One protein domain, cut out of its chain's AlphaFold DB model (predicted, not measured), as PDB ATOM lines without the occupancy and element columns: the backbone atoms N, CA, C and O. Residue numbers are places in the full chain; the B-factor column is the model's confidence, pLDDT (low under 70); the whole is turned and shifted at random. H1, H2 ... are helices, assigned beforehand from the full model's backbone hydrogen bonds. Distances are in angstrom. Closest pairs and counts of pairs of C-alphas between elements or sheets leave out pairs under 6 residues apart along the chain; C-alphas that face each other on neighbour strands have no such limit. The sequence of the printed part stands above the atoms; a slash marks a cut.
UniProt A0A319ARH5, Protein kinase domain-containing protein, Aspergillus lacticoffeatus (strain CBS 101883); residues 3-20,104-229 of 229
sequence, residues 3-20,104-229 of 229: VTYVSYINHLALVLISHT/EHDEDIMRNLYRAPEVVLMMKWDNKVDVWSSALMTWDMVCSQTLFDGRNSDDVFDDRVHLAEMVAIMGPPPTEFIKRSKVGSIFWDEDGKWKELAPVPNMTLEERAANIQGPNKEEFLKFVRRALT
ATOM      1  N   VAL A   3     -44.240 -11.023 -12.044       24.73
ATOM      2  CA  VAL A   3     -44.237 -11.834 -10.803       24.73
ATOM      3  C   VAL A   3     -42.973 -11.607  -9.953       24.73
ATOM      4  O   VAL A   3     -42.948 -11.892  -8.762       24.73
ATOM      5  N   THR A   4     -41.917 -11.049 -10.544       24.67
ATOM      6  CA  THR A   4     -40.610 -10.877  -9.891       24.67
ATOM      7  C   THR A   4     -40.492  -9.608  -9.041       24.67
ATOM      8  O   THR A   4     -39.625  -9.562  -8.174       24.67
ATOM      9  N   TYR A   5     -41.351  -8.598  -9.236       28.05
ATOM     10  CA  TYR A   5     -41.206  -7.294  -8.563       28.05
ATOM     11  C   TYR A   5     -41.974  -7.194  -7.232       28.05
ATOM     12  O   TYR A   5     -41.443  -6.656  -6.262       28.05
ATOM     13  N   VAL A   6     -43.141  -7.847  -7.124       31.58
ATOM     14  CA  VAL A   6     -43.893  -7.997  -5.855       31.58
ATOM     15  C   VAL A   6     -43.054  -8.726  -4.790       31.58
ATOM     16  O   VAL A   6     -43.162  -8.463  -3.595       31.58
ATOM     17  N   SER A   7     -42.125  -9.587  -5.215       27.16
ATOM     18  CA  SER A   7     -41.201 -10.282  -4.313       27.16
ATOM     19  C   SER A   7     -40.166  -9.363  -3.645       27.16
ATOM     20  O   SER A   7     -39.626  -9.744  -2.606       27.16
ATOM     21  N   TYR A   8     -39.857  -8.193  -4.216       27.66
ATOM     22  CA  TYR A   8     -38.773  -7.328  -3.729       27.66
ATOM     23  C   TYR A   8     -39.250  -6.331  -2.662       27.66
ATOM     24  O   TYR A   8     -38.536  -6.094  -1.690       27.66
ATOM     25  N   ILE A   9     -40.486  -5.829  -2.789       35.06
ATOM     26  CA  ILE A   9     -41.148  -5.008  -1.757       35.06
ATOM     27  C   ILE A   9     -41.456  -5.860  -0.520       35.06
ATOM     28  O   ILE A   9     -41.199  -5.424   0.602       35.06
ATOM     29  N   ASN A  10     -41.858  -7.121  -0.727       32.66
ATOM     30  CA  ASN A  10     -41.962  -8.091   0.358       32.66
ATOM     31  C   ASN A  10     -40.629  -8.195   1.118       32.66
ATOM     32  O   ASN A  10     -40.605  -8.027   2.325       32.66
ATOM     33  N   HIS A  11     -39.485  -8.366   0.452       28.56
ATOM     34  CA  HIS A  11     -38.224  -8.682   1.139       28.56
ATOM     35  C   HIS A  11     -37.628  -7.583   2.045       28.56
ATOM     36  O   HIS A  11     -36.865  -7.919   2.953       28.56
ATOM     37  N   LEU A  12     -37.951  -6.302   1.825       29.94
ATOM     38  CA  LEU A  12     -37.368  -5.173   2.573       29.94
ATOM     39  C   LEU A  12     -38.207  -4.731   3.779       29.94
ATOM     40  O   LEU A  12     -37.629  -4.336   4.789       29.94
ATOM     41  N   ALA A  13     -39.534  -4.891   3.732       32.38
ATOM     42  CA  ALA A  13     -40.390  -4.728   4.913       32.38
ATOM     43  C   ALA A  13     -40.183  -5.863   5.945       32.38
ATOM     44  O   ALA A  13     -40.522  -5.734   7.120       32.38
ATOM     45  N   LEU A  14     -39.591  -6.984   5.512       38.38
ATOM     46  CA  LEU A  14     -39.585  -8.261   6.229       38.38
ATOM     47  C   LEU A  14     -38.513  -8.457   7.306       38.38
ATOM     48  O   LEU A  14     -38.629  -9.398   8.089       38.38
ATOM     49  N   VAL A  15     -37.481  -7.617   7.389       29.03
ATOM     50  CA  VAL A  15     -36.371  -7.865   8.334       29.03
ATOM     51  C   VAL A  15     -36.581  -7.190   9.694       29.03
ATOM     52  O   VAL A  15     -36.032  -7.650  10.691       29.03
ATOM     53  N   LEU A  16     -37.430  -6.161   9.785       29.50
ATOM     54  CA  LEU A  16     -37.567  -5.365  11.015       29.50
ATOM     55  C   LEU A  16     -38.833  -5.662  11.838       29.50
ATOM     56  O   LEU A  16     -38.879  -5.301  13.010       29.50
ATOM     57  N   ILE A  17     -39.814  -6.388  11.287       35.28
ATOM     58  CA  ILE A  17     -41.095  -6.684  11.968       35.28
ATOM     59  C   ILE A  17     -40.986  -7.878  12.951       35.28
ATOM     60  O   ILE A  17     -41.875  -8.100  13.767       35.28
ATOM     61  N   SER A  18     -39.884  -8.643  12.955       27.05
ATOM     62  CA  SER A  18     -39.799  -9.896  13.732       27.05
ATOM     63  C   SER A  18     -39.494  -9.747  15.230       27.05
ATOM     64  O   SER A  18     -39.571 -10.740  15.953       27.05
ATOM     65  N   HIS A  19     -39.179  -8.552  15.739       26.75
ATOM     66  CA  HIS A  19     -38.813  -8.398  17.149       26.75
ATOM     67  C   HIS A  19     -39.122  -7.011  17.721       26.75
ATOM     68  O   HIS A  19     -38.207  -6.200  17.830       26.75
ATOM     69  N   THR A  20     -40.353  -6.748  18.184       27.25
ATOM     70  CA  THR A  20     -40.600  -6.013  19.452       27.25
ATOM     71  C   THR A  20     -42.070  -6.060  19.896       27.25
ATOM     72  O   THR A  20     -42.974  -6.291  19.105       27.25
ATOM     73  N   GLU A 104     -47.064   6.869 -17.639       81.00
ATOM     74  CA  GLU A 104     -46.718   8.040 -16.835       81.00
ATOM     75  C   GLU A 104     -47.915   8.416 -15.963       81.00
ATOM     76  O   GLU A 104     -49.010   8.583 -16.495       81.00
ATOM     77  N   HIS A 105     -47.677   8.616 -14.668       83.31
ATOM     78  CA  HIS A 105     -48.719   8.961 -13.703       83.31
ATOM     79  C   HIS A 105     -48.453  10.325 -13.073       83.31
ATOM     80  O   HIS A 105     -47.303  10.665 -12.771       83.31
ATOM     81  N   ASP A 106     -49.509  11.113 -12.900       84.88
ATOM     82  CA  ASP A 106     -49.481  12.422 -12.233       84.88
ATOM     83  C   ASP A 106     -50.745  12.706 -11.402       84.88
ATOM     84  O   ASP A 106     -50.956  13.831 -10.941       84.88
ATOM     85  N   GLU A 107     -51.569  11.681 -11.168       85.19
ATOM     86  CA  GLU A 107     -52.792  11.772 -10.380       85.19
ATOM     87  C   GLU A 107     -52.523  11.781  -8.867       85.19
ATOM     88  O   GLU A 107     -51.496  11.297  -8.384       85.19
ATOM     89  N   ASP A 108     -53.489  12.296  -8.101       84.94
ATOM     90  CA  ASP A 108     -53.501  12.211  -6.638       84.94
ATOM     91  C   ASP A 108     -54.125  10.880  -6.196       84.94
ATOM     92  O   ASP A 108     -55.347  10.734  -6.166       84.94
ATOM     93  N   ILE A 109     -53.271   9.894  -5.912       80.44
ATOM     94  CA  ILE A 109     -53.673   8.516  -5.565       80.44
ATOM     95  C   ILE A 109     -53.400   8.140  -4.102       80.44
ATOM     96  O   ILE A 109     -53.834   7.091  -3.622       80.44
ATOM     97  N   MET A 110     -52.625   8.961  -3.392       82.31
ATOM     98  CA  MET A 110     -52.127   8.616  -2.064       82.31
ATOM     99  C   MET A 110     -52.997   9.233  -0.982       82.31
ATOM    100  O   MET A 110     -53.431  10.379  -1.081       82.31
ATOM    101  N   ARG A 111     -53.131   8.514   0.133       83.62
ATOM    102  CA  ARG A 111     -53.696   9.086   1.352       83.62
ATOM    103  C   ARG A 111     -52.908  10.290   1.811       83.62
ATOM    104  O   ARG A 111     -51.693  10.198   1.933       83.62
ATOM    105  N   ASN A 112     -53.619  11.340   2.208       89.06
ATOM    106  CA  ASN A 112     -53.067  12.582   2.753       89.06
ATOM    107  C   ASN A 112     -51.822  12.374   3.651       89.06
ATOM    108  O   ASN A 112     -50.746  12.874   3.338       89.06
ATOM    109  N   LEU A 113     -51.928  11.562   4.711       88.44
ATOM    110  CA  LEU A 113     -50.835  11.316   5.673       88.44
ATOM    111  C   LEU A 113     -49.627  10.572   5.080       88.44
ATOM    112  O   LEU A 113     -48.506  10.725   5.558       88.44
ATOM    113  N   TYR A 114     -49.857   9.756   4.052       90.19
ATOM    114  CA  TYR A 114     -48.830   8.944   3.402       90.19
ATOM    115  C   TYR A 114     -48.345   9.547   2.084       90.19
ATOM    116  O   TYR A 114     -47.465   8.970   1.449       90.19
ATOM    117  N   ARG A 115     -48.889  10.701   1.679       93.00
ATOM    118  CA  ARG A 115     -48.621  11.326   0.385       93.00
ATOM    119  C   ARG A 115     -47.154  11.737   0.283       93.00
ATOM    120  O   ARG A 115     -46.649  12.472   1.134       93.00
ATOM    121  N   ALA A 116     -46.494  11.246  -0.760       94.75
ATOM    122  CA  ALA A 116     -45.114  11.560  -1.105       94.75
ATOM    123  C   ALA A 116     -44.984  13.009  -1.614       94.75
ATOM    124  O   ALA A 116     -45.942  13.546  -2.187       94.75
ATOM    125  N   PRO A 117     -43.820  13.662  -1.442       95.62
ATOM    126  CA  PRO A 117     -43.634  15.061  -1.820       95.62
ATOM    127  C   PRO A 117     -43.878  15.315  -3.312       95.62
ATOM    128  O   PRO A 117     -44.431  16.349  -3.670       95.62
ATOM    129  N   GLU A 118     -43.519  14.387  -4.200       95.12
ATOM    130  CA  GLU A 118     -43.781  14.493  -5.637       95.12
ATOM    131  C   GLU A 118     -45.279  14.500  -5.972       95.12
ATOM    132  O   GLU A 118     -45.678  15.227  -6.878       95.12
ATOM    133  N   VAL A 119     -46.107  13.783  -5.203       94.06
ATOM    134  CA  VAL A 119     -47.568  13.763  -5.377       94.06
ATOM    135  C   VAL A 119     -48.182  15.061  -4.850       94.06
ATOM    136  O   VAL A 119     -48.944  15.703  -5.568       94.06
ATOM    137  N   VAL A 120     -47.776  15.526  -3.655       94.62
ATOM    138  CA  VAL A 120     -48.202  16.842  -3.118       94.62
ATOM    139  C   VAL A 120     -47.863  17.968  -4.101       94.62
ATOM    140  O   VAL A 120     -48.621  18.917  -4.292       94.62
ATOM    141  N   LEU A 121     -46.705  17.861  -4.753       94.81
ATOM    142  CA  LEU A 121     -46.203  18.855  -5.692       94.81
ATOM    143  C   LEU A 121     -46.663  18.623  -7.134       94.81
ATOM    144  O   LEU A 121     -46.103  19.254  -8.036       94.81
ATOM    145  N   MET A 122     -47.666  17.773  -7.373       93.62
ATOM    146  CA  MET A 122     -48.249  17.522  -8.700       93.62
ATOM    147  C   MET A 122     -47.179  17.240  -9.769       93.62
ATOM    148  O   MET A 122     -47.196  17.792 -10.877       93.62
ATOM    149  N   MET A 123     -46.164  16.465  -9.390       94.38
ATOM    150  CA  MET A 123     -45.130  15.975 -10.289       94.38
ATOM    151  C   MET A 123     -45.509  14.590 -10.802       94.38
ATOM    152  O   MET A 123     -46.305  13.879 -10.197       94.38
ATOM    153  N   LYS A 124     -44.839  14.178 -11.880       92.62
ATOM    154  CA  LYS A 124     -44.838  12.771 -12.269       92.62
ATOM    155  C   LYS A 124     -44.203  11.922 -11.177       92.62
ATOM    156  O   LYS A 124     -43.162  12.310 -10.626       92.62
ATOM    157  N   TRP A 125     -44.796  10.768 -10.934       91.00
ATOM    158  CA  TRP A 125     -44.353   9.817  -9.930       91.00
ATOM    159  C   TRP A 125     -44.241   8.403 -10.513       91.00
ATOM    160  O   TRP A 125     -44.735   8.112 -11.602       91.00
ATOM    161  N   ASP A 126     -43.513   7.542  -9.808       86.94
ATOM    162  CA  ASP A 126     -43.303   6.137 -10.151       86.94
ATOM    163  C   ASP A 126     -43.467   5.264  -8.895       86.94
ATOM    164  O   ASP A 126     -43.938   5.723  -7.856       86.94
ATOM    165  N   ASN A 127     -43.031   4.007  -8.954       84.75
ATOM    166  CA  ASN A 127     -43.131   3.057  -7.845       84.75
ATOM    167  C   ASN A 127     -42.366   3.467  -6.562       84.75
ATOM    168  O   ASN A 127     -42.346   2.709  -5.590       84.75
ATOM    169  N   LYS A 128     -41.651   4.600  -6.540       89.00
ATOM    170  CA  LYS A 128     -41.025   5.135  -5.323       89.00
ATOM    171  C   LYS A 128     -42.039   5.689  -4.331       89.00
ATOM    172  O   LYS A 128     -41.749   5.649  -3.135       89.00
ATOM    173  N   VAL A 129     -43.233   6.074  -4.781       88.56
ATOM    174  CA  VAL A 129     -44.319   6.490  -3.877       88.56
ATOM    175  C   VAL A 129     -44.739   5.363  -2.928       88.56
ATOM    176  O   VAL A 129     -45.012   5.625  -1.759       88.56
ATOM    177  N   ASP A 130     -44.658   4.103  -3.376       85.81
ATOM    178  CA  ASP A 130     -44.894   2.916  -2.542       85.81
ATOM    179  C   ASP A 130     -43.813   2.714  -1.478       85.81
ATOM    180  O   ASP A 130     -44.078   2.246  -0.369       85.81
ATOM    181  N   VAL A 131     -42.558   3.033  -1.810       88.56
ATOM    182  CA  VAL A 131     -41.433   2.930  -0.867       88.56
ATOM    183  C   VAL A 131     -41.583   3.982   0.228       88.56
ATOM    184  O   VAL A 131     -41.400   3.668   1.407       88.56
ATOM    185  N   TRP A 132     -41.975   5.196  -0.159       93.56
ATOM    186  CA  TRP A 132     -42.296   6.281   0.756       93.56
ATOM    187  C   TRP A 132     -43.452   5.909   1.692       93.56
ATOM    188  O   TRP A 132     -43.289   5.929   2.915       93.56
ATOM    189  N   SER A 133     -44.603   5.503   1.142       90.44
ATOM    190  CA  SER A 133     -45.781   5.137   1.939       90.44
ATOM    191  C   SER A 133     -45.499   3.947   2.854       90.44
ATOM    192  O   SER A 133     -45.878   3.969   4.025       90.44
ATOM    193  N   SER A 134     -44.738   2.952   2.386       87.62
ATOM    194  CA  SER A 134     -44.316   1.808   3.201       87.62
ATOM    195  C   SER A 134     -43.449   2.223   4.391       87.62
ATOM    196  O   SER A 134     -43.569   1.635   5.468       87.62
ATOM    197  N   ALA A 135     -42.590   3.235   4.241       92.00
ATOM    198  CA  ALA A 135     -41.777   3.755   5.338       92.00
ATOM    199  C   ALA A 135     -42.639   4.413   6.418       92.00
ATOM    200  O   ALA A 135     -42.460   4.127   7.602       92.00
ATOM    201  N   LEU A 136     -43.601   5.242   6.006       92.81
ATOM    202  CA  LEU A 136     -44.546   5.898   6.910       92.81
ATOM    203  C   LEU A 136     -45.481   4.891   7.586       92.81
ATOM    204  O   LEU A 136     -45.719   4.967   8.785       92.81
ATOM    205  N   MET A 137     -45.926   3.879   6.848       88.12
ATOM    206  CA  MET A 137     -46.713   2.778   7.390       88.12
ATOM    207  C   MET A 137     -45.919   1.975   8.428       88.12
ATOM    208  O   MET A 137     -46.430   1.669   9.501       88.12
ATOM    209  N   THR A 138     -44.655   1.652   8.136       87.38
ATOM    210  CA  THR A 138     -43.773   0.955   9.088       87.38
ATOM    211  C   THR A 138     -43.522   1.824  10.320       87.38
ATOM    212  O   THR A 138     -43.476   1.313  11.436       87.38
ATOM    213  N   TRP A 139     -43.395   3.139  10.136       91.25
ATOM    214  CA  TRP A 139     -43.305   4.085  11.238       91.25
ATOM    215  C   TRP A 139     -44.532   4.026  12.145       91.25
ATOM    216  O   TRP A 139     -44.362   3.834  13.344       91.25
ATOM    217  N   ASP A 140     -45.742   4.094  11.597       87.69
ATOM    218  CA  ASP A 140     -46.989   4.034  12.374       87.69
ATOM    219  C   ASP A 140     -47.182   2.699  13.114       87.69
ATOM    220  O   ASP A 140     -47.860   2.646  14.136       87.69
ATOM    221  N   MET A 141     -46.584   1.607  12.627       84.31
ATOM    222  CA  MET A 141     -46.594   0.323  13.340       84.31
ATOM    223  C   MET A 141     -45.676   0.317  14.566       84.31
ATOM    224  O   MET A 141     -45.953  -0.374  15.544       84.31
ATOM    225  N   VAL A 142     -44.549   1.026  14.491       85.44
ATOM    226  CA  VAL A 142     -43.499   1.012  15.521       85.44
ATOM    227  C   VAL A 142     -43.687   2.149  16.528       85.44
ATOM    228  O   VAL A 142     -43.338   2.012  17.702       85.44
ATOM    229  N   CYS A 143     -44.235   3.275  16.082       84.69
ATOM    230  CA  CYS A 143     -44.385   4.502  16.849       84.69
ATOM    231  C   CYS A 143     -45.852   4.755  17.201       84.69
ATOM    232  O   CYS A 143     -46.749   4.540  16.400       84.69
ATOM    233  N   SER A 144     -46.100   5.326  18.381       78.81
ATOM    234  CA  SER A 144     -47.450   5.723  18.812       78.81
ATOM    235  C   SER A 144     -47.963   7.016  18.163       78.81
ATOM    236  O   SER A 144     -49.076   7.446  18.454       78.81
ATOM    237  N   GLN A 145     -47.139   7.673  17.346       85.88
ATOM    238  CA  GLN A 145     -47.438   8.938  16.679       85.88
ATOM    239  C   GLN A 145     -47.005   8.863  15.220       85.88
ATOM    240  O   GLN A 145     -45.947   8.297  14.930       85.88
ATOM    241  N   THR A 146     -47.782   9.474  14.327       90.31
ATOM    242  CA  THR A 146     -47.438   9.558  12.906       90.31
ATOM    243  C   THR A 146     -46.185  10.408  12.699       90.31
ATOM    244  O   THR A 146     -45.860  11.302  13.495       90.31
ATOM    245  N   LEU A 147     -45.429  10.117  11.639       93.94
ATOM    246  CA  LEU A 147     -44.230  10.898  11.323       93.94
ATOM    247  C   LEU A 147     -44.596  12.305  10.831       93.94
ATOM    248  O   LEU A 147     -43.958  13.279  11.233       93.94
ATOM    249  N   PHE A 148     -45.652  12.385  10.022       95.12
ATOM    250  CA  PHE A 148     -46.254  13.604   9.492       95.12
ATOM    251  C   PHE A 148     -47.760  13.565   9.787       95.12
ATOM    252  O   PHE A 148     -48.399  12.529   9.599       95.12
ATOM    253  N   ASP A 149     -48.320  14.656  10.300       92.31
ATOM    254  CA  ASP A 149     -49.758  14.794  10.578       92.31
ATOM    255  C   ASP A 149     -50.431  15.693   9.530       92.31
ATOM    256  O   ASP A 149     -51.572  15.468   9.131       92.31
ATOM    257  N   GLY A 150     -49.707  16.701   9.036       93.06
ATOM    258  CA  GLY A 150     -50.178  17.608   7.993       93.06
ATOM    259  C   GLY A 150     -51.395  18.440   8.396       93.06
ATOM    260  O   GLY A 150     -52.051  18.998   7.523       93.06
ATOM    261  N   ARG A 151     -51.737  18.526   9.688       93.75
ATOM    262  CA  ARG A 151     -52.928  19.234  10.172       93.75
ATOM    263  C   ARG A 151     -52.627  20.674  10.554       93.75
ATOM    264  O   ARG A 151     -51.666  20.963  11.263       93.75
ATOM    265  N   ASN A 152     -53.477  21.589  10.105       92.12
ATOM    266  CA  ASN A 152     -53.405  22.995  10.488       92.12
ATOM    267  C   ASN A 152     -54.109  23.265  11.837       92.12
ATOM    268  O   ASN A 152     -54.584  22.355  12.513       92.12
ATOM    269  N   SER A 153     -54.188  24.538  12.235       91.06
ATOM    270  CA  SER A 153     -54.817  24.958  13.499       91.06
ATOM    271  C   SER A 153     -56.302  24.608  13.627       91.06
ATOM    272  O   SER A 153     -56.815  24.601  14.744       91.06
ATOM    273  N   ASP A 154     -56.977  24.335  12.509       92.69
ATOM    274  CA  ASP A 154     -58.395  23.976  12.452       92.69
ATOM    275  C   ASP A 154     -58.603  22.450  12.391       92.69
ATOM    276  O   ASP A 154     -59.716  21.996  12.136       92.69
ATOM    277  N   ASP A 155     -57.546  21.657  12.621       89.56
ATOM    278  CA  ASP A 155     -57.555  20.185  12.568       89.56
ATOM    279  C   ASP A 155     -57.857  19.615  11.164       89.56
ATOM    280  O   ASP A 155     -58.278  18.467  11.004       89.56
ATOM    281  N   VAL A 156     -57.625  20.417  10.117       91.38
ATOM    282  CA  VAL A 156     -57.815  20.038   8.710       91.38
ATOM    283  C   VAL A 156     -56.466  19.762   8.057       91.38
ATOM    284  O   VAL A 156     -55.498  20.488   8.288       91.38
ATOM    285  N   PHE A 157     -56.407  18.724   7.218       91.69
ATOM    286  CA  PHE A 157     -55.209  18.412   6.446       91.69
ATOM    287  C   PHE A 157     -54.876  19.533   5.450       91.69
ATOM    288  O   PHE A 157     -55.747  20.022   4.730       91.69
ATOM    289  N   ASP A 158     -53.608  19.922   5.408       94.50
ATOM    290  CA  ASP A 158     -53.093  21.048   4.646       94.50
ATOM    291  C   ASP A 158     -51.718  20.703   4.067       94.50
ATOM    292  O   ASP A 158     -50.736  20.553   4.801       94.50
ATOM    293  N   ASP A 159     -51.628  20.640   2.738       94.12
ATOM    294  CA  ASP A 159     -50.386  20.330   2.021       94.12
ATOM    295  C   ASP A 159     -49.224  21.260   2.418       94.12
ATOM    296  O   ASP A 159     -48.065  20.845   2.423       94.12
ATOM    297  N   ARG A 160     -49.507  22.513   2.805       95.38
ATOM    298  CA  ARG A 160     -48.477  23.463   3.260       95.38
ATOM    299  C   ARG A 160     -47.854  23.015   4.576       95.38
ATOM    300  O   ARG A 160     -46.643  23.136   4.738       95.38
ATOM    301  N   VAL A 161     -48.672  22.520   5.503       96.56
ATOM    302  CA  VAL A 161     -48.204  22.003   6.795       96.56
ATOM    303  C   VAL A 161     -47.468  20.687   6.583       96.56
ATOM    304  O   VAL A 161     -46.364  20.529   7.093       96.56
ATOM    305  N   HIS A 162     -48.025  19.792   5.765       96.31
ATOM    306  CA  HIS A 162     -47.413  18.500   5.442       96.31
ATOM    307  C   HIS A 162     -46.007  18.664   4.845       96.31
ATOM    308  O   HIS A 162     -45.044  18.067   5.321       96.31
ATOM    309  N   LEU A 163     -45.841  19.565   3.869       96.75
ATOM    310  CA  LEU A 163     -44.523  19.881   3.302       96.75
ATOM    311  C   LEU A 163     -43.583  20.552   4.312       96.75
ATOM    312  O   LEU A 163     -42.388  20.265   4.306       96.75
ATOM    313  N   ALA A 164     -44.089  21.425   5.188       96.56
ATOM    314  CA  ALA A 164     -43.274  22.046   6.232       96.56
ATOM    315  C   ALA A 164     -42.746  21.007   7.237       96.56
ATOM    316  O   ALA A 164     -41.590  21.083   7.657       96.56
ATOM    317  N   GLU A 165     -43.553  20.005   7.582       96.62
ATOM    318  CA  GLU A 165     -43.138  18.868   8.405       96.62
ATOM    319  C   GLU A 165     -42.077  18.001   7.708       96.62
ATOM    320  O   GLU A 165     -41.073  17.643   8.331       96.62
ATOM    321  N   MET A 166     -42.232  17.719   6.409       96.50
ATOM    322  CA  MET A 166     -41.193  17.032   5.628       96.50
ATOM    323  C   MET A 166     -39.877  17.813   5.645       96.50
ATOM    324  O   MET A 166     -38.823  17.232   5.900       96.50
ATOM    325  N   VAL A 167     -39.933  19.136   5.447       95.75
ATOM    326  CA  VAL A 167     -38.754  20.013   5.506       95.75
ATOM    327  C   VAL A 167     -38.092  19.979   6.883       95.75
ATOM    328  O   VAL A 167     -36.866  20.010   6.960       95.75
ATOM    329  N   ALA A 168     -38.860  19.886   7.970       95.75
ATOM    330  CA  ALA A 168     -38.294  19.790   9.313       95.75
ATOM    331  C   ALA A 168     -37.504  18.487   9.532       95.75
ATOM    332  O   ALA A 168     -36.403  18.519  10.073       95.75
ATOM    333  N   ILE A 169     -38.038  17.348   9.076       95.38
ATOM    334  CA  ILE A 169     -37.417  16.025   9.273       95.38
ATOM    335  C   ILE A 169     -36.269  15.768   8.296       95.38
ATOM    336  O   ILE A 169     -35.249  15.191   8.673       95.38
ATOM    337  N   MET A 170     -36.443  16.154   7.034       94.25
ATOM    338  CA  MET A 170     -35.545  15.782   5.938       94.25
ATOM    339  C   MET A 170     -34.629  16.922   5.492       94.25
ATOM    340  O   MET A 170     -33.667  16.689   4.761       94.25
ATOM    341  N   GLY A 171     -34.909  18.149   5.927       93.31
ATOM    342  CA  GLY A 171     -34.302  19.356   5.383       93.31
ATOM    343  C   GLY A 171     -34.995  19.844   4.101       93.31
ATOM    344  O   GLY A 171     -35.926  19.213   3.595       93.31
ATOM    345  N   PRO A 172     -34.565  20.998   3.562       92.50
ATOM    346  CA  PRO A 172     -35.137  21.548   2.339       92.50
ATOM    347  C   PRO A 172     -34.857  20.631   1.134       92.50
ATOM    348  O   PRO A 172     -33.734  20.135   0.995       92.50
ATOM    349  N   PRO A 173     -35.837  20.424   0.233       93.44
ATOM    350  CA  PRO A 173     -35.624  19.616  -0.958       93.44
ATOM    351  C   PRO A 173     -34.620  20.293  -1.909       93.44
ATOM    352  O   PRO A 173     -34.554  21.524  -1.970       93.44
ATOM    353  N   PRO A 174     -33.856  19.521  -2.705       93.50
ATOM    354  CA  PRO A 174     -32.964  20.088  -3.713       93.50
ATOM    355  C   PRO A 174     -33.719  20.976  -4.712       93.50
ATOM    356  O   PRO A 174     -34.805  20.622  -5.169       93.50
ATOM    357  N   THR A 175     -33.119  22.087  -5.147       92.38
ATOM    358  CA  THR A 175     -33.762  23.016  -6.098       92.38
ATOM    359  C   THR A 175     -34.160  22.333  -7.410       92.38
ATOM    360  O   THR A 175     -35.209  22.630  -7.975       92.38
ATOM    361  N   GLU A 176     -33.364  21.369  -7.879       92.88
ATOM    362  CA  GLU A 176     -33.677  20.579  -9.078       92.88
ATOM    363  C   GLU A 176     -34.932  19.711  -8.909       92.88
ATOM    364  O   GLU A 176     -35.665  19.496  -9.872       92.88
ATOM    365  N   PHE A 177     -35.225  19.262  -7.685       93.12
ATOM    366  CA  PHE A 177     -36.481  18.582  -7.380       93.12
ATOM    367  C   PHE A 177     -37.654  19.561  -7.475       93.12
ATOM    368  O   PHE A 177     -38.605  19.298  -8.204       93.12
ATOM    369  N   ILE A 178     -37.553  20.734  -6.841       94.00
ATOM    370  CA  ILE A 178     -38.603  21.771  -6.862       94.00
ATOM    371  C   ILE A 178     -38.938  22.192  -8.302       94.00
ATOM    372  O   ILE A 178     -40.112  22.274  -8.661       94.00
ATOM    373  N   LYS A 179     -37.921  22.400  -9.151       92.56
ATOM    374  CA  LYS A 179     -38.074  22.825 -10.555       92.56
ATOM    375  C   LYS A 179     -38.865  21.848 -11.429       92.56
ATOM    376  O   LYS A 179     -39.387  22.258 -12.463       92.56
ATOM    377  N   ARG A 180     -38.960  20.571 -11.046       93.62
ATOM    378  CA  ARG A 180     -39.798  19.585 -11.751       93.62
ATOM    379  C   ARG A 180     -41.292  19.848 -11.563       93.62
ATOM    380  O   ARG A 180     -42.086  19.414 -12.395       93.62
ATOM    381  N   SER A 181     -41.683  20.514 -10.477       94.31
ATOM    382  CA  SER A 181     -43.084  20.799 -10.177       94.31
ATOM    383  C   SER A 181     -43.559  22.075 -10.857       94.31
ATOM    384  O   SER A 181     -42.908  23.118 -10.804       94.31
ATOM    385  N   LYS A 182     -44.772  22.014 -11.413       90.56
ATOM    386  CA  LYS A 182     -45.493  23.190 -11.921       90.56
ATOM    387  C   LYS A 182     -45.958  24.121 -10.794       90.56
ATOM    388  O   LYS A 182     -46.170  25.305 -11.039       90.56
ATOM    389  N   VAL A 183     -46.118  23.590  -9.580       93.06
ATOM    390  CA  VAL A 183     -46.634  24.297  -8.397       93.06
ATOM    391  C   VAL A 183     -45.565  24.539  -7.326       93.06
ATOM    392  O   VAL A 183     -45.832  25.222  -6.344       93.06
ATOM    393  N   GLY A 184     -44.333  24.055  -7.511       91.94
ATOM    394  CA  GLY A 184     -43.244  24.196  -6.537       91.94
ATOM    395  C   GLY A 184     -42.921  25.653  -6.187       91.94
ATOM    396  O   GLY A 184     -42.605  25.959  -5.039       91.94
ATOM    397  N   SER A 185     -43.101  26.572  -7.139       92.50
ATOM    398  CA  SER A 185     -42.922  28.015  -6.933       92.50
ATOM    399  C   SER A 185     -43.964  28.646  -6.003       92.50
ATOM    400  O   SER A 185     -43.778  29.783  -5.575       92.50
ATOM    401  N   ILE A 186     -45.053  27.949  -5.666       93.50
ATOM    402  CA  ILE A 186     -45.993  28.390  -4.627       93.50
ATOM    403  C   ILE A 186     -45.309  28.298  -3.258       93.50
ATOM    404  O   ILE A 186     -45.393  29.235  -2.470       93.50
ATOM    405  N   PHE A 187     -44.575  27.211  -3.018       94.19
ATOM    406  CA  PHE A 187     -44.029  26.831  -1.715       94.19
ATOM    407  C   PHE A 187     -42.596  27.321  -1.470       94.19
ATOM    408  O   PHE A 187     -42.261  27.704  -0.347       94.19
ATOM    409  N   TRP A 188     -41.762  27.357  -2.512       95.19
ATOM    410  CA  TRP A 188     -40.375  27.828  -2.439       95.19
ATOM    411  C   TRP A 188     -40.119  28.999  -3.392       95.19
ATOM    412  O   TRP A 188     -40.839  29.207  -4.375       95.19
ATOM    413  N   ASP A 189     -39.121  29.821  -3.071       92.31
ATOM    414  CA  ASP A 189     -38.607  30.868  -3.957       92.31
ATOM    415  C   ASP A 189     -37.585  30.331  -4.976       92.31
ATOM    416  O   ASP A 189     -37.337  29.127  -5.064       92.31
ATOM    417  N   GLU A 190     -37.037  31.228  -5.800       88.00
ATOM    418  CA  GLU A 190     -36.087  30.872  -6.864       88.00
ATOM    419  C   GLU A 190     -34.772  30.287  -6.322       88.00
ATOM    420  O   GLU A 190     -34.136  29.482  -7.004       88.00
ATOM    421  N   ASP A 191     -34.414  30.624  -5.079       88.25
ATOM    422  CA  ASP A 191     -33.241  30.104  -4.374       88.25
ATOM    423  C   ASP A 191     -33.537  28.769  -3.658       88.25
ATOM    424  O   ASP A 191     -32.651  28.173  -3.043       88.25
ATOM    425  N   GLY A 192     -34.773  28.257  -3.748       87.81
ATOM    426  CA  GLY A 192     -35.209  27.029  -3.082       87.81
ATOM    427  C   GLY A 192     -35.489  27.208  -1.589       87.81
ATOM    428  O   GLY A 192     -35.526  26.226  -0.847       87.81
ATOM    429  N   LYS A 193     -35.687  28.444  -1.119       92.44
ATOM    430  CA  LYS A 193     -36.029  28.739   0.274       92.44
ATOM    431  C   LYS A 193     -37.545  28.705   0.474       92.44
ATOM    432  O   LYS A 193     -38.316  29.195  -0.348       92.44
ATOM    433  N   TRP A 194     -37.972  28.106   1.587       94.06
ATOM    434  CA  TRP A 194     -39.381  28.010   1.976       94.06
ATOM    435  C   TRP A 194     -40.013  29.398   2.148       94.06
ATOM    436  O   TRP A 194     -39.449  30.254   2.832       94.06
ATOM    437  N   LYS A 195     -41.202  29.607   1.570       93.44
ATOM    438  CA  LYS A 195     -41.934  30.890   1.572       93.44
ATOM    439  C   LYS A 195     -42.773  31.154   2.825       93.44
ATOM    440  O   LYS A 195     -43.623  32.039   2.808       93.44
ATOM    441  N   GLU A 196     -42.566  30.388   3.893       89.44
ATOM    442  CA  GLU A 196     -43.268  30.555   5.178       89.44
ATOM    443  C   GLU A 196     -44.801  30.436   5.063       89.44
ATOM    444  O   GLU A 196     -45.547  31.016   5.847       89.44
ATOM    445  N   LEU A 197     -45.288  29.634   4.104       90.44
ATOM    446  CA  LEU A 197     -46.724  29.357   3.936       90.44
ATOM    447  C   LEU A 197     -47.338  28.591   5.116       90.44
ATOM    448  O   LEU A 197     -48.549  28.642   5.324       90.44
ATOM    449  N   ALA A 198     -46.496  27.878   5.860       93.38
ATOM    450  CA  ALA A 198     -46.781  27.254   7.141       93.38
ATOM    451  C   ALA A 198     -45.504  27.301   8.004       93.38
ATOM    452  O   ALA A 198     -44.395  27.342   7.449       93.38
ATOM    453  N   PRO A 199     -45.627  27.314   9.344       93.44
ATOM    454  CA  PRO A 199     -44.469  27.242  10.223       93.44
ATOM    455  C   PRO A 199     -43.777  25.886  10.066       93.44
ATOM    456  O   PRO A 199     -44.420  24.845  10.170       93.44
ATOM    457  N   VAL A 200     -42.462  25.899   9.844       95.69
ATOM    458  CA  VAL A 200     -41.645  24.679   9.888       95.69
ATOM    459  C   VAL A 200     -41.446  24.316  11.361       95.69
ATOM    460  O   VAL A 200     -40.840  25.106  12.094       95.69
ATOM    461  N   PRO A 201     -41.980  23.180  11.838       94.31
ATOM    462  CA  PRO A 201     -41.844  22.801  13.237       94.31
ATOM    463  C   PRO A 201     -40.386  22.485  13.577       94.31
ATOM    464  O   PRO A 201     -39.633  21.973  12.754       94.31
ATOM    465  N   ASN A 202     -39.990  22.756  14.821       93.81
ATOM    466  CA  ASN A 202     -38.704  22.296  15.329       93.81
ATOM    467  C   ASN A 202     -38.847  20.842  15.785       93.81
ATOM    468  O   ASN A 202     -39.291  20.590  16.905       93.81
ATOM    469  N   MET A 203     -38.543  19.906  14.893       92.31
ATOM    470  CA  MET A 203     -38.630  18.477  15.164       92.31
ATOM    471  C   MET A 203     -37.585  17.701  14.376       92.31
ATOM    472  O   MET A 203     -37.263  18.047  13.242       92.31
ATOM    473  N   THR A 204     -37.119  16.607  14.959       93.38
ATOM    474  CA  THR A 204     -36.199  15.663  14.321       93.38
ATOM    475  C   THR A 204     -36.778  14.253  14.306       93.38
ATOM    476  O   THR A 204     -37.678  13.911  15.083       93.38
ATOM    477  N   LEU A 205     -36.252  13.406  13.419       93.12
ATOM    478  CA  LEU A 205     -36.654  12.001  13.348       93.12
ATOM    479  C   LEU A 205     -36.353  11.277  14.671       93.12
ATOM    480  O   LEU A 205     -37.135  10.451  15.136       93.12
ATOM    481  N   GLU A 206     -35.228  11.609  15.298       91.81
ATOM    482  CA  GLU A 206     -34.737  11.035  16.545       91.81
ATOM    483  C   GLU A 206     -35.626  11.400  17.734       91.81
ATOM    484  O   GLU A 206     -35.952  10.526  18.539       91.81
ATOM    485  N   GLU A 207     -36.048  12.665  17.830       91.31
ATOM    486  CA  GLU A 207     -37.000  13.116  18.849       91.31
ATOM    487  C   GLU A 207     -38.348  12.422  18.678       91.31
ATOM    488  O   GLU A 207     -38.902  11.906  19.651       91.31
ATOM    489  N   ARG A 208     -38.854  12.324  17.441       90.94
ATOM    490  CA  ARG A 208     -40.114  11.613  17.188       90.94
ATOM    491  C   ARG A 208     -40.008  10.110  17.481       90.94
ATOM    492  O   ARG A 208     -41.001   9.495  17.861       90.94
ATOM    493  N   ALA A 209     -38.809   9.540  17.391       90.25
ATOM    494  CA  ALA A 209     -38.506   8.155  17.739       90.25
ATOM    495  C   ALA A 209     -38.059   7.957  19.202       90.25
ATOM    496  O   ALA A 209     -37.570   6.877  19.551       90.25
ATOM    497  N   ALA A 210     -38.179   8.960  20.081       87.19
ATOM    498  CA  ALA A 210     -37.667   8.886  21.455       87.19
ATOM    499  C   ALA A 210     -38.213   7.676  22.235       87.19
ATOM    500  O   ALA A 210     -37.458   7.019  22.953       87.19
ATOM    501  N   ASN A 211     -39.484   7.328  22.011       84.69
ATOM    502  CA  ASN A 211     -40.170   6.239  22.707       84.69
ATOM    503  C   ASN A 211     -39.822   4.839  22.179       84.69
ATOM    504  O   ASN A 211     -40.116   3.858  22.857       84.69
ATOM    505  N   ILE A 212     -39.163   4.724  21.020       85.88
ATOM    506  CA  ILE A 212     -38.730   3.427  20.490       85.88
ATOM    507  C   ILE A 212     -37.629   2.865  21.393       85.88
ATOM    508  O   ILE A 212     -36.590   3.508  21.592       85.88
ATOM    509  N   GLN A 213     -37.852   1.651  21.897       81.25
ATOM    510  CA  GLN A 213     -36.907   0.885  22.706       81.25
ATOM    511  C   GLN A 213     -36.403  -0.337  21.933       81.25
ATOM    512  O   GLN A 213     -37.116  -0.904  21.109       81.25
ATOM    513  N   GLY A 214     -35.186  -0.780  22.242       83.56
ATOM    514  CA  GLY A 214     -34.630  -2.029  21.718       83.56
ATOM    515  C   GLY A 214     -33.386  -1.854  20.840       83.56
ATOM    516  O   GLY A 214     -33.052  -0.744  20.420       83.56
ATOM    517  N   PRO A 215     -32.676  -2.963  20.565       82.12
ATOM    518  CA  PRO A 215     -31.369  -2.938  19.906       82.12
ATOM    519  C   PRO A 215     -31.433  -2.490  18.438       82.12
ATOM    520  O   PRO A 215     -30.445  -1.986  17.913       82.12
ATOM    521  N   ASN A 216     -32.597  -2.624  17.794       87.25
ATOM    522  CA  ASN A 216     -32.769  -2.380  16.360       87.25
ATOM    523  C   ASN A 216     -33.201  -0.943  16.024       87.25
ATOM    524  O   ASN A 216     -33.406  -0.633  14.852       87.25
ATOM    525  N   LYS A 217     -33.328  -0.051  17.018       88.69
ATOM    526  CA  LYS A 217     -33.775   1.339  16.813       88.69
ATOM    527  C   LYS A 217     -32.961   2.060  15.738       88.69
ATOM    528  O   LYS A 217     -33.523   2.689  14.851       88.69
ATOM    529  N   GLU A 218     -31.639   1.949  15.801       90.75
ATOM    530  CA  GLU A 218     -30.751   2.649  14.870       90.75
ATOM    531  C   GLU A 218     -30.890   2.126  13.432       90.75
ATOM    532  O   GLU A 218     -30.806   2.886  12.469       90.75
ATOM    533  N   GLU A 219     -31.126   0.822  13.273       90.88
ATOM    534  CA  GLU A 219     -31.343   0.198  11.967       90.88
ATOM    535  C   GLU A 219     -32.709   0.569  11.385       90.88
ATOM    536  O   GLU A 219     -32.800   0.911  10.207       90.88
ATOM    537  N   PHE A 220     -33.738   0.624  12.231       90.94
ATOM    538  CA  PHE A 220     -35.051   1.144  11.869       90.94
ATOM    539  C   PHE A 220     -34.980   2.604  11.391       90.94
ATOM    540  O   PHE A 220     -35.475   2.925  10.313       90.94
ATOM    541  N   LEU A 221     -34.283   3.483  12.117       93.19
ATOM    542  CA  LEU A 221     -34.117   4.878  11.695       93.19
ATOM    543  C   LEU A 221     -33.330   5.008  10.386       93.19
ATOM    544  O   LEU A 221     -33.646   5.858   9.557       93.19
ATOM    545  N   LYS A 222     -32.314   4.166  10.163       93.31
ATOM    546  CA  LYS A 222     -31.595   4.114   8.878       93.31
ATOM    547  C   LYS A 222     -32.494   3.661   7.734       93.31
ATOM    548  O   LYS A 222     -32.390   4.222   6.646       93.31
ATOM    549  N   PHE A 223     -33.359   2.676   7.976       93.06
ATOM    550  CA  PHE A 223     -34.359   2.235   7.008       93.06
ATOM    551  C   PHE A 223     -35.300   3.385   6.634       93.06
ATOM    552  O   PHE A 223     -35.390   3.714   5.455       93.06
ATOM    553  N   VAL A 224     -35.905   4.053   7.625       94.25
ATOM    554  CA  VAL A 224     -36.830   5.175   7.390       94.25
ATOM    555  C   VAL A 224     -36.139   6.295   6.613       94.25
ATOM    556  O   VAL A 224     -36.635   6.696   5.567       94.25
ATOM    557  N   ARG A 225     -34.945   6.740   7.034       94.31
ATOM    558  CA  ARG A 225     -34.208   7.796   6.311       94.31
ATOM    559  C   ARG A 225     -33.935   7.436   4.855       94.31
ATOM    560  O   ARG A 225     -34.040   8.298   3.998       94.31
ATOM    561  N   ARG A 226     -33.572   6.181   4.580       93.94
ATOM    562  CA  ARG A 226     -33.263   5.727   3.219       93.94
ATOM    563  C   ARG A 226     -34.505   5.594   2.346       93.94
ATOM    564  O   ARG A 226     -34.391   5.710   1.135       93.94
ATOM    565  N   ALA A 227     -35.651   5.282   2.936       92.81
ATOM    566  CA  ALA A 227     -36.897   5.120   2.200       92.81
ATOM    567  C   ALA A 227     -37.574   6.463   1.874       92.81
ATOM    568  O   ALA A 227     -38.324   6.534   0.908       92.81
ATOM    569  N   LEU A 228     -37.275   7.520   2.639       93.12
ATOM    570  CA  LEU A 228     -37.771   8.880   2.397       93.12
ATOM    571  C   LEU A 228     -36.906   9.695   1.409       93.12
ATOM    572  O   LEU A 228     -37.187  10.865   1.189       93.12
ATOM    573  N   THR A 229     -35.847   9.130   0.821       82.31
ATOM    574  CA  THR A 229     -34.922   9.834  -0.100       82.31
ATOM    575  C   THR A 229     -34.766   9.102  -1.419       82.31
ATOM    576  O   THR A 229     -34.716   9.778  -2.468       82.31
TER     577      THR A 229
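This is residues 3 to 20 and 104 to 229 of the 229 residues of the protein "Protein kinase domain-containing protein" of Aspergillus lacticoffeatus (strain CBS 101883) (UniProt A0A319ARH5). Two helices, H3 and H8, lie side by side and run opposite ways, and next to them is a loosely knit half made of H4, the short helices H2, H5 and H6, and long loops. H1 and H6 lie at opposite ends, and residues 3 to 8, of which 6 to 8 belong to H1, stick out. You will read 144 printed residues with eight named helices, H1 to H8 in chain order, and no named strand; the class is all helix, though only 63 residues are in named elements. The whole is compact, with a radius of gyration of the C-alphas of 15.8 A and spans of 45 by 39 by 28 A.

Find C-alpha 6 at (-43.893, -7.997, -5.855); from there H1 runs to residue 13, 11.8 A away. Past the cut, look for the four-residue H2 at residues 117 to 120. H3, the longest helix, begins at C-alpha 128 at (-41.025, 5.135, -5.323) and covers 21.4 A to residue 142. H4 spans residues 159 to 170 and 16.0 A. The short H5, residues 175 to 179, H6, residues 184 to 187, and H7, residues 205 to 208, come next. H8 runs 15.4 A from residue 217 to C-alpha 227 at (-36.897, 5.120, 2.200).

Start with H1, which only just touches H3, with 3 pairs of C-alphas within 8 A; the closest are those of Ala 13 and Ser 134, 7.8 A apart. These two run the same way at a steep tilt of 40 degrees. H2 and H3 are near each other. H2 only just touches H4, whose residues 159 to 163 alone take part, with 3 pairs within 8 A; the closest C-alphas are those of Val 120 and Asp 159, 6.6 A apart. Look next at H3 and H8, which touch at a shallow tilt of 23 degrees, opposite ways; their closest C-alphas, Ala 135 and Val 224, are 5.5 A apart. H5 and H6 only just touch, with 3 pairs within 8 A, and only at the corner. H7 is close to but not clearly touching H4, with the closest C-alphas, Ile 169 and Leu 205, 5.8 A apart. In H3, H4, H5 and H8 every O i to N i+4 pair is within hydrogen-bond range; in H1 it is 2 of 4, and H2, H6 and H7 are too short for such a pair.

The two C-alphas farthest apart are those of His 19 and Glu 190, at 46.1 A. Residues 21 to 103 are not printed, and C-alphas 20 and 104 are 39.4 A apart across the cut. The links H3 to H4 and H6 to H7 are long. Mean pLDDT of the printed part is 83.3, and residues 3 to 20 are under 70.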